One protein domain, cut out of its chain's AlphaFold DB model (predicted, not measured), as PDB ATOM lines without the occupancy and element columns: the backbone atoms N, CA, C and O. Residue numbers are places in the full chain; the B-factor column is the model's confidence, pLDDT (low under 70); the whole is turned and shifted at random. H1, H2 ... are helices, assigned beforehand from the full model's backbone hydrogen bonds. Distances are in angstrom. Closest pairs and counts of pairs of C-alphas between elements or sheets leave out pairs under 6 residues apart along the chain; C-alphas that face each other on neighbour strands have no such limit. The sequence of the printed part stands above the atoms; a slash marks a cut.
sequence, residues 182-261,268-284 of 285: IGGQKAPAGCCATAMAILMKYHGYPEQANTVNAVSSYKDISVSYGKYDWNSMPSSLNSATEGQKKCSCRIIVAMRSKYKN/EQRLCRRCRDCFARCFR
ATOM      1  N   ILE A 182     287.968 185.751 263.572       85.56
ATOM      2  CA  ILE A 182     288.002 184.283 263.572       85.56
ATOM      3  C   ILE A 182     287.433 183.815 262.233       85.56
ATOM      4  O   ILE A 182     286.316 184.178 261.883       85.56
ATOM      5  N   GLY A 183     288.209 183.048 261.461       86.75
ATOM      6  CA  GLY A 183     287.765 182.557 260.149       86.75
ATOM      7  C   GLY A 183     287.442 183.673 259.144       86.75
ATOM      8  O   GLY A 183     286.520 183.533 258.352       86.75
ATOM      9  N   GLY A 184     288.152 184.806 259.211       89.19
ATOM     10  CA  GLY A 184     287.935 185.954 258.320       89.19
ATOM     11  C   GLY A 184     286.767 186.872 258.702       89.19
ATOM     12  O   GLY A 184     286.573 187.891 258.046       89.19
ATOM     13  N   GLN A 185     286.024 186.573 259.773       88.81
ATOM     14  CA  GLN A 185     284.902 187.391 260.246       88.81
ATOM     15  C   GLN A 185     285.114 187.883 261.679       88.81
ATOM     16  O   GLN A 185     285.853 187.282 262.462       88.81
ATOM     17  N   LYS A 186     284.453 188.988 262.045       90.56
ATOM     18  CA  LYS A 186     284.469 189.479 263.425       90.56
ATOM     19  C   LYS A 186     283.722 188.515 264.336       90.56
ATOM     20  O   LYS A 186     282.557 188.207 264.108       90.56
ATOM     21  N   ALA A 187     284.394 188.063 265.390       89.81
ATOM     22  CA  ALA A 187     283.759 187.258 266.420       89.81
ATOM     23  C   ALA A 187     282.637 188.068 267.099       89.81
ATOM     24  O   ALA A 187     282.857 189.249 267.379       89.81
ATOM     25  N   PRO A 188     281.486 187.461 267.441       89.06
ATOM     26  CA  PRO A 188     280.427 188.148 268.173       89.06
ATOM     27  C   PRO A 188     280.944 188.728 269.486       89.06
ATOM     28  O   PRO A 188     281.796 188.122 270.139       89.06
ATOM     29  N   ALA A 189     280.395 189.858 269.918       89.50
ATOM     30  CA  ALA A 189     280.811 190.585 271.114       89.50
ATOM     31  C   ALA A 189     280.603 189.777 272.410       89.50
ATOM     32  O   ALA A 189     281.416 189.851 273.337       89.50
ATOM     33  N   GLY A 190     279.613 188.879 272.417       86.00
ATOM     34  CA  GLY A 190     279.315 187.949 273.507       86.00
ATOM     35  C   GLY A 190     278.254 188.493 274.463       86.00
ATOM     36  O   GLY A 190     278.297 189.662 274.854       86.00
ATOM     37  N   CYS A 191     277.313 187.637 274.866       84.81
ATOM     38  CA  CYS A 191     276.123 188.037 275.618       84.81
ATOM     39  C   CYS A 191     276.470 188.655 276.980       84.81
ATOM     40  O   CYS A 191     275.955 189.719 277.305       84.81
ATOM     41  N   CYS A 192     277.409 188.071 277.734       82.56
ATOM     42  CA  CYS A 192     277.824 188.607 279.038       82.56
ATOM     43  C   CYS A 192     278.478 189.982 278.913       82.56
ATOM     44  O   CYS A 192     278.175 190.889 279.681       82.56
ATOM     45  N   ALA A 193     279.385 190.127 277.942       87.00
ATOM     46  CA  ALA A 193     280.105 191.374 277.719       87.00
ATOM     47  C   ALA A 193     279.142 192.484 277.282       87.00
ATOM     48  O   ALA A 193     279.233 193.601 277.780       87.00
ATOM     49  N   THR A 194     278.184 192.149 276.414       90.50
ATOM     50  CA  THR A 194     277.144 193.072 275.944       90.50
ATOM     51  C   THR A 194     276.214 193.484 277.086       90.50
ATOM     52  O   THR A 194     276.031 194.675 277.312       90.50
ATOM     53  N   ALA A 195     275.703 192.529 277.869       89.31
ATOM     54  CA  ALA A 195     274.833 192.809 279.012       89.31
ATOM     55  C   ALA A 195     275.527 193.682 280.072       89.31
ATOM     56  O   ALA A 195     274.946 194.650 280.560       89.31
ATOM     57  N   MET A 196     276.794 193.392 280.386       88.12
ATOM     58  CA  MET A 196     277.579 194.211 281.312       88.12
ATOM     59  C   MET A 196     277.789 195.627 280.769       88.12
ATOM     60  O   MET A 196     277.622 196.598 281.500       88.12
ATOM     61  N   ALA A 197     278.111 195.757 279.482       91.12
ATOM     62  CA  ALA A 197     278.311 197.054 278.849       91.12
ATOM     63  C   ALA A 197     277.019 197.901 278.851       91.12
ATOM     64  O   ALA A 197     277.087 199.097 279.129       91.12
ATOM     65  N   ILE A 198     275.848 197.283 278.635       93.94
ATOM     66  CA  ILE A 198     274.532 197.937 278.754       93.94
ATOM     67  C   ILE A 198     274.300 198.445 280.182       93.94
ATOM     68  O   ILE A 198     273.887 199.589 280.366       93.94
ATOM     69  N   LEU A 199     274.607 197.630 281.195       92.19
ATOM     70  CA  LEU A 199     274.448 198.006 282.602       92.19
ATOM     71  C   LEU A 199     275.385 199.152 283.007       92.19
ATOM     72  O   LEU A 199     274.955 200.115 283.638       92.19
ATOM     73  N   MET A 200     276.654 199.093 282.598       91.44
ATOM     74  CA  MET A 200     277.613 200.182 282.819       91.44
ATOM     75  C   MET A 200     277.159 201.477 282.138       91.44
ATOM     76  O   MET A 200     277.229 202.547 282.740       91.44
ATOM     77  N   LYS A 201     276.632 201.380 280.909       94.50
ATOM     78  CA  LYS A 201     276.087 202.525 280.173       94.50
ATOM     79  C   LYS A 201     274.866 203.126 280.865       94.50
ATOM     80  O   LYS A 201     274.766 204.349 280.911       94.50
ATOM     81  N   TYR A 202     273.975 202.295 281.402       94.00
ATOM     82  CA  TYR A 202     272.815 202.752 282.165       94.00
ATOM     83  C   TYR A 202     273.230 203.581 283.389       94.00
ATOM     84  O   TYR A 202     272.680 204.652 283.625       94.00
ATOM     85  N   HIS A 203     274.247 203.130 284.127       92.81
ATOM     86  CA  HIS A 203     274.748 203.850 285.300       92.81
ATOM     87  C   HIS A 203     275.709 205.001 284.980       92.81
ATOM     88  O   HIS A 203     275.986 205.811 285.861       92.81
ATOM     89  N   GLY A 204     276.264 205.064 283.765       93.69
ATOM     90  CA  GLY A 204     277.346 205.996 283.442       93.69
ATOM     91  C   GLY A 204     278.582 205.790 284.327       93.69
ATOM     92  O   GLY A 204     279.248 206.755 284.696       93.69
ATOM     93  N   TYR A 205     278.866 204.541 284.712       91.25
ATOM     94  CA  TYR A 205     279.915 204.200 285.674       91.25
ATOM     95  C   TYR A 205     280.676 202.930 285.251       91.25
ATOM     96  O   TYR A 205     280.068 201.998 284.713       91.25
ATOM     97  N   PRO A 206     281.995 202.839 285.528       89.12
ATOM     98  CA  PRO A 206     282.857 203.851 286.159       89.12
ATOM     99  C   PRO A 206     283.258 204.973 285.200       89.12
ATOM    100  O   PRO A 206     283.119 204.834 283.994       89.12
ATOM    101  N   GLU A 207     283.793 206.084 285.704       90.50
ATOM    102  CA  GLU A 207     284.423 207.096 284.837       90.50
ATOM    103  C   GLU A 207     285.749 206.576 284.251       90.50
ATOM    104  O   GLU A 207     286.094 206.867 283.108       90.50
ATOM    105  N   GLN A 208     286.473 205.749 285.006       88.50
ATOM    106  CA  GLN A 208     287.759 205.167 284.627       88.50
ATOM    107  C   GLN A 208     287.729 203.650 284.822       88.50
ATOM    108  O   GLN A 208     287.259 203.141 285.836       88.50
ATOM    109  N   ALA A 209     288.256 202.905 283.852       84.75
ATOM    110  CA  ALA A 209     288.306 201.451 283.927       84.75
ATOM    111  C   ALA A 209     289.115 200.939 285.134       84.75
ATOM    112  O   ALA A 209     290.273 201.318 285.311       84.75
ATOM    113  N   ASN A 210     288.551 199.984 285.882       80.31
ATOM    114  CA  ASN A 210     289.310 199.216 286.866       80.31
ATOM    115  C   ASN A 210     290.297 198.266 286.156       80.31
ATOM    116  O   ASN A 210     289.906 197.365 285.393       80.31
ATOM    117  N   THR A 211     291.587 198.463 286.417       80.50
ATOM    118  CA  THR A 211     292.688 197.719 285.797       80.50
ATOM    119  C   THR A 211     293.011 196.400 286.499       80.50
ATOM    120  O   THR A 211     293.847 195.643 286.010       80.50
ATOM    121  N   VAL A 212     292.305 196.039 287.575       77.88
ATOM    122  CA  VAL A 212     292.399 194.697 288.166       77.88
ATOM    123  C   VAL A 212     292.031 193.648 287.105       77.88
ATOM    124  O   VAL A 212     290.958 193.702 286.490       77.88
ATOM    125  N   ASN A 213     292.938 192.694 286.873       73.62
ATOM    126  CA  ASN A 213     292.876 191.689 285.800       73.62
ATOM    127  C   ASN A 213     292.801 192.277 284.376       73.62
ATOM    128  O   ASN A 213     292.234 191.657 283.476       73.62
ATOM    129  N   ALA A 214     293.301 193.496 284.158       82.25
ATOM    130  CA  ALA A 214     293.498 194.017 282.812       82.25
ATOM    131  C   ALA A 214     294.521 193.158 282.056       82.25
ATOM    132  O   ALA A 214     295.565 192.798 282.592       82.25
ATOM    133  N   VAL A 215     294.221 192.861 280.796       83.81
ATOM    134  CA  VAL A 215     295.156 192.217 279.868       83.81
ATOM    135  C   VAL A 215     295.487 193.191 278.747       83.81
ATOM    136  O   VAL A 215     294.593 193.839 278.218       83.81
ATOM    137  N   SER A 216     296.750 193.298 278.349       86.88
ATOM    138  CA  SER A 216     297.142 194.167 277.228       86.88
ATOM    139  C   SER A 216     296.682 193.628 275.866       86.88
ATOM    140  O   SER A 216     296.562 194.388 274.904       86.88
ATOM    141  N   SER A 217     296.379 192.326 275.776       88.44
ATOM    142  CA  SER A 217     295.885 191.678 274.560       88.44
ATOM    143  C   SER A 217     294.902 190.530 274.821       88.44
ATOM    144  O   SER A 217     294.952 189.796 275.821       88.44
ATOM    145  N   TYR A 218     293.998 190.334 273.864       84.25
ATOM    146  CA  TYR A 218     293.033 189.241 273.840       84.25
ATOM    147  C   TYR A 218     292.986 188.651 272.431       84.25
ATOM    148  O   TYR A 218     292.530 189.311 271.509       84.25
ATOM    149  N   LYS A 219     293.457 187.408 272.264       86.06
ATOM    150  CA  LYS A 219     293.726 186.818 270.940       86.06
ATOM    151  C   LYS A 219     294.659 187.734 270.124       86.06
ATOM    152  O   LYS A 219     295.750 188.031 270.598       86.06
ATOM    153  N   ASP A 220     294.229 188.160 268.946       84.12
ATOM    154  CA  ASP A 220     294.946 188.959 267.950       84.12
ATOM    155  C   ASP A 220     294.738 190.476 268.101       84.12
ATOM    156  O   ASP A 220     295.265 191.246 267.302       84.12
ATOM    157  N   ILE A 221     293.997 190.933 269.118       89.19
ATOM    158  CA  ILE A 221     293.717 192.362 269.327       89.19
ATOM    159  C   ILE A 221     294.384 192.918 270.587       89.19
ATOM    160  O   ILE A 221     294.460 192.262 271.635       89.19
ATOM    161  N   SER A 222     294.809 194.179 270.505       90.12
ATOM    162  CA  SER A 222     295.195 194.982 271.666       90.12
ATOM    163  C   SER A 222     293.958 195.445 272.433       90.12
ATOM    164  O   SER A 222     292.955 195.845 271.841       90.12
ATOM    165  N   VAL A 223     294.038 195.429 273.761       89.00
ATOM    166  CA  VAL A 223     292.952 195.874 274.639       89.00
ATOM    167  C   VAL A 223     293.416 197.095 275.422       89.00
ATOM    168  O   VAL A 223     294.469 197.081 276.054       89.00
ATOM    169  N   SER A 224     292.611 198.157 275.391       86.00
ATOM    170  CA  SER A 224     292.866 199.395 276.128       86.00
ATOM    171  C   SER A 224     291.800 199.606 277.197       86.00
ATOM    172  O   SER A 224     290.601 199.541 276.917       86.00
ATOM    173  N   TYR A 225     292.260 199.900 278.411       86.25
ATOM    174  CA  TYR A 225     291.441 200.306 279.547       86.25
ATOM    175  C   TYR A 225     291.751 201.775 279.833       86.25
ATOM    176  O   TYR A 225     292.908 202.134 280.032       86.25
ATOM    177  N   GLY A 226     290.739 202.636 279.812       83.25
ATOM    178  CA  GLY A 226     290.915 204.079 279.956       83.25
ATOM    179  C   GLY A 226     289.655 204.751 280.484       83.25
ATOM    180  O   GLY A 226     288.736 204.070 280.946       83.25
ATOM    181  N   LYS A 227     289.609 206.080 280.369       90.12
ATOM    182  CA  LYS A 227     288.433 206.879 280.712       90.12
ATOM    183  C   LYS A 227     287.263 206.531 279.792       90.12
ATOM    184  O   LYS A 227     287.449 206.439 278.571       90.12
ATOM    185  N   TYR A 228     286.081 206.337 280.360       89.94
ATOM    186  CA  TYR A 228     284.841 206.096 279.636       89.94
ATOM    187  C   TYR A 228     284.073 207.409 279.489       89.94
ATOM    188  O   TYR A 228     283.560 207.963 280.455       89.94
ATOM    189  N   ASP A 229     284.009 207.916 278.258       91.62
ATOM    190  CA  ASP A 229     283.160 209.054 277.915       91.62
ATOM    191  C   ASP A 229     281.747 208.556 277.591       91.62
ATOM    192  O   ASP A 229     281.406 208.276 276.438       91.62
ATOM    193  N   TRP A 230     280.939 208.394 278.639       94.06
ATOM    194  CA  TRP A 230     279.574 207.887 278.532       94.06
ATOM    195  C   TRP A 230     278.675 208.775 277.670       94.06
ATOM    196  O   TRP A 230     277.774 208.253 277.011       94.06
ATOM    197  N   ASN A 231     278.923 210.087 277.631       92.88
ATOM    198  CA  ASN A 231     278.137 211.035 276.835       92.88
ATOM    199  C   ASN A 231     278.350 210.815 275.334       92.88
ATOM    200  O   ASN A 231     277.414 210.939 274.547       92.88
ATOM    201  N   SER A 232     279.548 210.378 274.948       91.94
ATOM    202  CA  SER A 232     279.882 210.003 273.570       91.94
ATOM    203  C   SER A 232     279.422 208.593 273.170       91.94
ATOM    204  O   SER A 232     279.765 208.120 272.088       91.94
ATOM    205  N   MET A 233     278.658 207.887 274.008       94.12
ATOM    206  CA  MET A 233     278.163 206.536 273.720       94.12
ATOM    207  C   MET A 233     276.637 206.554 273.620       94.12
ATOM    208  O   MET A 233     275.971 206.599 274.654       94.12
ATOM    209  N   PRO A 234     276.043 206.520 272.419       94.75
ATOM    210  CA  PRO A 234     274.594 206.560 272.276       94.75
ATOM    211  C   PRO A 234     273.945 205.229 272.683       94.75
ATOM    212  O   PRO A 234     274.572 204.164 272.666       94.75
ATOM    213  N   SER A 235     272.654 205.284 273.015       94.44
ATOM    214  CA  SER A 235     271.864 204.108 273.406       94.44
ATOM    215  C   SER A 235     271.677 203.095 272.268       94.44
ATOM    216  O   SER A 235     271.374 201.944 272.541       94.44
ATOM    217  N   SER A 236     271.910 203.477 271.009       93.75
ATOM    218  CA  SER A 236     271.945 202.588 269.840       93.75
ATOM    219  C   SER A 236     273.059 203.019 268.887       93.75
ATOM    220  O   SER A 236     273.345 204.212 268.778       93.75
ATOM    221  N   LEU A 237     273.687 202.067 268.189       91.75
ATOM    222  CA  LEU A 237     274.795 202.347 267.268       91.75
ATOM    223  C   LEU A 237     274.413 202.371 265.779       91.75
ATOM    224  O   LEU A 237     275.281 202.656 264.950       91.75
ATOM    225  N   ASN A 238     273.151 202.114 265.424       83.12
ATOM    226  CA  ASN A 238     272.733 201.966 264.022       83.12
ATOM    227  C   ASN A 238     273.011 203.228 263.183       83.12
ATOM    228  O   ASN A 238     273.515 203.121 262.067       83.12
ATOM    229  N   SER A 239     272.793 204.412 263.761       86.94
ATOM    230  CA  SER A 239     273.052 205.714 263.118       86.94
ATOM    231  C   SER A 239     274.198 206.490 263.777       86.94
ATOM    232  O   SER A 239     274.310 207.702 263.614       86.94
ATOM    233  N   ALA A 240     275.034 205.811 264.567       92.75
ATOM    234  CA  ALA A 240     276.119 206.444 265.307       92.75
ATOM    235  C   ALA A 240     277.333 206.747 264.415       92.75
ATOM    236  O   ALA A 240     277.618 206.027 263.450       92.75
ATOM    237  N   THR A 241     278.094 207.781 264.778       95.38
ATOM    238  CA  THR A 241     279.370 208.105 264.124       95.38
ATOM    239  C   THR A 241     280.419 207.029 264.408       95.38
ATOM    240  O   THR A 241     280.315 206.273 265.377       95.38
ATOM    241  N   GLU A 242     281.479 206.963 263.600       93.44
ATOM    242  CA  GLU A 242     282.542 205.971 263.818       93.44
ATOM    243  C   GLU A 242     283.251 206.165 265.170       93.44
ATOM    244  O   GLU A 242     283.602 205.194 265.840       93.44
ATOM    245  N   GLY A 243     283.384 207.415 265.632       93.25
ATOM    246  CA  GLY A 243     283.905 207.720 266.966       93.25
ATOM    247  C   GLY A 243     283.029 207.144 268.082       93.25
ATOM    248  O   GLY A 243     283.536 206.473 268.979       93.25
ATOM    249  N   GLN A 244     281.710 207.327 267.984       94.38
ATOM    250  CA  GLN A 244     280.744 206.774 268.939       94.38
ATOM    251  C   GLN A 244     280.759 205.239 268.936       94.38
ATOM    252  O   GLN A 244     280.812 204.614 269.997       94.38
ATOM    253  N   LYS A 245     280.795 204.620 267.747       94.56
ATOM    254  CA  LYS A 245     280.910 203.160 267.598       94.56
ATOM    255  C   LYS A 245     282.175 202.637 268.267       94.56
ATOM    256  O   LYS A 245     282.096 201.702 269.062       94.56
ATOM    257  N   LYS A 246     283.323 203.272 268.017       92.00
ATOM    258  CA  LYS A 246     284.608 202.911 268.629       92.00
ATOM    259  C   LYS A 246     284.573 203.032 270.155       92.00
ATOM    260  O   LYS A 246     285.044 202.126 270.844       92.00
ATOM    261  N   CYS A 247     283.991 204.105 270.692       91.62
ATOM    262  CA  CYS A 247     283.838 204.293 272.136       91.62
ATOM    263  C   CYS A 247     283.030 203.159 272.782       91.62
ATOM    264  O   CYS A 247     283.507 202.558 273.750       91.62
ATOM    265  N   SER A 248     281.867 202.817 272.220       93.62
ATOM    266  CA  SER A 248     281.013 201.740 272.736       93.62
ATOM    267  C   SER A 248     281.648 200.352 272.569       93.62
ATOM    268  O   SER A 248     281.685 199.566 273.516       93.62
ATOM    269  N   CYS A 249     282.239 200.063 271.402       92.69
ATOM    270  CA  CYS A 249     282.932 198.794 271.143       92.69
ATOM    271  C   CYS A 249     284.096 198.554 272.108       92.69
ATOM    272  O   CYS A 249     284.320 197.422 272.539       92.69
ATOM    273  N   ARG A 250     284.837 199.608 272.473       91.44
ATOM    274  CA  ARG A 250     285.979 199.500 273.388       91.44
ATOM    275  C   ARG A 250     285.564 198.952 274.752       91.44
ATOM    276  O   ARG A 250     286.289 198.125 275.299       91.44
ATOM    277  N   ILE A 251     284.407 199.357 275.283       90.75
ATOM    278  CA  ILE A 251     283.898 198.817 276.555       90.75
ATOM    279  C   ILE A 251     283.546 197.344 276.401       90.75
ATOM    280  O   ILE A 251     283.958 196.533 277.228       90.75
ATOM    281  N   ILE A 252     282.834 196.983 275.330       90.06
ATOM    282  CA  ILE A 252     282.425 195.595 275.105       90.06
ATOM    283  C   ILE A 252     283.654 194.681 275.007       90.06
ATOM    284  O   ILE A 252     283.704 193.637 275.656       90.06
ATOM    285  N   VAL A 253     284.692 195.098 274.277       89.62
ATOM    286  CA  VAL A 253     285.958 194.356 274.178       89.62
ATOM    287  C   VAL A 253     286.699 194.301 275.511       89.62
ATOM    288  O   VAL A 253     287.203 193.239 275.871       89.62
ATOM    289  N   ALA A 254     286.748 195.404 276.261       87.94
ATOM    290  CA  ALA A 254     287.369 195.445 277.584       87.94
ATOM    291  C   ALA A 254     286.675 194.501 278.578       87.94
ATOM    292  O   ALA A 254     287.343 193.889 279.414       87.94
ATOM    293  N   MET A 255     285.349 194.357 278.484       85.69
ATOM    294  CA  MET A 255     284.599 193.373 279.264       85.69
ATOM    295  C   MET A 255     284.898 191.962 278.765       85.69
ATOM    296  O   MET A 255     285.288 191.105 279.552       85.69
ATOM    297  N   ARG A 256     284.806 191.727 277.451       84.69
ATOM    298  CA  ARG A 256     285.072 190.424 276.826       84.69
ATOM    299  C   ARG A 256     286.460 189.879 277.177       84.69
ATOM    300  O   ARG A 256     286.591 188.696 277.486       84.69
ATOM    301  N   SER A 257     287.489 190.722 277.159       82.81
ATOM    302  CA  SER A 257     288.875 190.320 277.414       82.81
ATOM    303  C   SER A 257     289.133 189.888 278.859       82.81
ATOM    304  O   SER A 257     290.005 189.052 279.092       82.81
ATOM    305  N   LYS A 258     288.348 190.387 279.823       75.50
ATOM    306  CA  LYS A 258     288.431 189.975 281.234       75.50
ATOM    307  C   LYS A 258     287.890 188.556 281.478       75.50
ATOM    308  O   LYS A 258     288.156 187.983 282.529       75.50
ATOM    309  N   TYR A 259     287.199 187.936 280.515       66.12
ATOM    310  CA  TYR A 259     286.621 186.587 280.646       66.12
ATOM    311  C   TYR A 259     287.542 185.437 280.171       66.12
ATOM    312  O   TYR A 259     287.050 184.334 279.932       66.12
ATOM    313  N   LYS A 260     288.858 185.665 280.023       52.91
ATOM    314  CA  LYS A 260     289.779 184.847 279.198       52.91
ATOM    315  C   LYS A 260     289.946 183.354 279.561       52.91
ATOM    316  O   LYS A 260     290.460 182.649 278.709       52.91
ATOM    317  N   ASN A 261     289.500 182.825 280.708       42.03
ATOM    318  CA  ASN A 261     290.033 181.535 281.195       42.03
ATOM    319  C   ASN A 261     289.069 180.445 281.708       42.03
ATOM    320  O   ASN A 261     289.534 179.590 282.443       42.03
ATOM    321  N   GLU A 268     275.552 177.708 283.316       41.31
ATOM    322  CA  GLU A 268     274.529 178.610 283.870       41.31
ATOM    323  C   GLU A 268     274.861 179.159 285.270       41.31
ATOM    324  O   GLU A 268     274.931 180.372 285.470       41.31
ATOM    325  N   GLN A 269     275.223 178.292 286.224       38.62
ATOM    326  CA  GLN A 269     275.656 178.719 287.567       38.62
ATOM    327  C   GLN A 269     276.920 179.595 287.528       38.62
ATOM    328  O   GLN A 269     277.101 180.497 288.355       38.62
ATOM    329  N   ARG A 270     277.792 179.377 286.534       50.03
ATOM    330  CA  ARG A 270     278.957 180.236 286.311       50.03
ATOM    331  C   ARG A 270     278.582 181.555 285.674       50.03
ATOM    332  O   ARG A 270     279.199 182.543 286.036       50.03
ATOM    333  N   LEU A 271     277.601 181.619 284.778       47.94
ATOM    334  CA  LEU A 271     277.153 182.881 284.186       47.94
ATOM    335  C   LEU A 271     276.708 183.867 285.274       47.94
ATOM    336  O   LEU A 271     277.212 184.984 285.332       47.94
ATOM    337  N   CYS A 272     275.866 183.413 286.205       42.66
ATOM    338  CA  CYS A 272     275.378 184.225 287.321       42.66
ATOM    339  C   CYS A 272     276.493 184.626 288.298       42.66
ATOM    340  O   CYS A 272     276.584 185.795 288.679       42.66
ATOM    341  N   ARG A 273     277.389 183.697 288.673       50.62
ATOM    342  CA  ARG A 273     278.542 184.017 289.536       50.62
ATOM    343  C   ARG A 273     279.534 184.954 288.833       50.62
ATOM    344  O   ARG A 273     280.024 185.883 289.455       50.62
ATOM    345  N   ARG A 274     279.760 184.793 287.527       59.44
ATOM    346  CA  ARG A 274     280.663 185.630 286.713       59.44
ATOM    347  C   ARG A 274     280.098 187.018 286.458       59.44
ATOM    348  O   ARG A 274     280.856 187.978 286.507       59.44
ATOM    349  N   CYS A 275     278.797 187.145 286.205       52.16
ATOM    350  CA  CYS A 275     278.130 188.443 286.131       52.16
ATOM    351  C   CYS A 275     278.210 189.156 287.482       52.16
ATOM    352  O   CYS A 275     278.573 190.326 287.511       52.16
ATOM    353  N   ARG A 276     277.984 188.442 288.594       53.41
ATOM    354  CA  ARG A 276     278.117 188.980 289.958       53.41
ATOM    355  C   ARG A 276     279.548 189.401 290.292       53.41
ATOM    356  O   ARG A 276     279.745 190.506 290.774       53.41
ATOM    357  N   ASP A 277     280.541 188.565 290.007       57.09
ATOM    358  CA  ASP A 277     281.949 188.862 290.280       57.09
ATOM    359  C   ASP A 277     282.474 189.972 289.373       57.09
ATOM    360  O   ASP A 277     283.245 190.817 289.816       57.09
ATOM    361  N   CYS A 278     282.055 190.006 288.106       53.22
ATOM    362  CA  CYS A 278     282.408 191.082 287.188       53.22
ATOM    363  C   CYS A 278     281.734 192.388 287.604       53.22
ATOM    364  O   CYS A 278     282.407 193.408 287.631       53.22
ATOM    365  N   PHE A 279     280.463 192.356 288.011       58.12
ATOM    366  CA  PHE A 279     279.785 193.515 288.583       58.12
ATOM    367  C   PHE A 279     280.520 193.993 289.839       58.12
ATOM    368  O   PHE A 279     280.992 195.119 289.878       58.12
ATOM    369  N   ALA A 280     280.764 193.117 290.812       58.47
ATOM    370  CA  ALA A 280     281.488 193.461 292.033       58.47
ATOM    371  C   ALA A 280     282.921 193.962 291.771       58.47
ATOM    372  O   ALA A 280     283.425 194.788 292.518       58.47
ATOM    373  N   ARG A 281     283.607 193.489 290.724       57.84
ATOM    374  CA  ARG A 281     284.966 193.946 290.368       57.84
ATOM    375  C   ARG A 281     284.963 195.244 289.556       57.84
ATOM    376  O   ARG A 281     285.873 196.052 289.720       57.84
ATOM    377  N   CYS A 282     283.975 195.449 288.690       50.81
ATOM    378  CA  CYS A 282     283.810 196.670 287.897       50.81
ATOM    379  C   CYS A 282     283.206 197.823 288.711       50.81
ATOM    380  O   CYS A 282     283.508 198.971 288.407       50.81
ATOM    381  N   PHE A 283     282.412 197.510 289.740       50.75
ATOM    382  CA  PHE A 283     281.693 198.448 290.609       50.75
ATOM    383  C   PHE A 283     282.186 198.445 292.062       50.75
ATOM    384  O   PHE A 283     281.455 198.856 292.958       50.75
ATOM    385  N   ARG A 284     283.414 197.980 292.331       48.28
ATOM    386  CA  ARG A 284     284.040 198.209 293.640       48.28
ATOM    387  C   ARG A 284     284.239 199.719 293.810       48.28
ATOM    388  O   ARG A 284     285.125 200.283 293.170       48.28
TER     389      ARG A 284
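What this domain is: This is residues 182 to 261 and 268 to 284 of the 285 residues of a protein of Parabacteroides sp. AF48-14 (UniProt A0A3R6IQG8). Two helices, H2 and H1, make a V: the last part of H2 meets the first part of H1, and a third helix, H3, packs on H1 near the point of the V. A long stretch with no named element, residues 204 to 241, runs from the open end of H1 round to the open end of H2, folding back on itself on the way, while residues 183 to 188 of the opening tail stick out. The printed part has 97 residues with three named helices in the order H1, H2, H3 and no named strand; the class is all helix, though under half of the residues, 44 of 97, are in named elements. The whole is compact, with a radius of gyration of the C-alphas of 13.2 A and spans of 36 by 35 by 25 A.

Where its parts are: The longest helix, H2, holds residues 242 to 257 and is 21.7 A from first to last C-alpha, beginning at C-alpha 242 at (282.542, 205.971, 263.818). H1 holds residues 191 to 203, 18.6 A long, with C-alpha 191 at (276.123, 188.037, 275.618). H3 holds residues 268 to 282, 20.7 A long, and ends at C-alpha 282 at (283.810, 196.670, 287.897). Residues 217 to 218 and 221 to 222 form a short antiparallel pairing within the long unnamed stretch.

How they stand to each other: H2 touches H1, with residues 251 to 256 of H2 alone and 192 to 197 of H1 alone; the closest C-alphas, those of Arg 256 and Ala 193, are 5.1 A apart. Their lines stand at a steep tilt of 60 degrees, and they run opposite ways. H1 touches H3 with residues 192 to 196 of H1 alone, the closest C-alphas being those of Cys 192 and Cys 275, 7.1 A apart. These two run the same way at a tilt of 37 degrees, only just steep. H2 and H3 are apart. In H1 and H3 every O i to N i+4 pair is within hydrogen-bond range; in H2 it is 11 of 12.

The domain as a whole: The two C-alphas farthest apart, those of Thr 241 and Gln 269, are 37.8 A from each other. The link from H1 to H2 is long, with 38 residues. The link from H2 to H3 is across the cut: residues 262 to 267 are not printed, and C-alphas 261 and 268 are 16.0 A apart. The mean pLDDT of the printed part is 81.1; it is under 70 at residues 259 to 261 and 268 to 284, and the mean of H3 is 51.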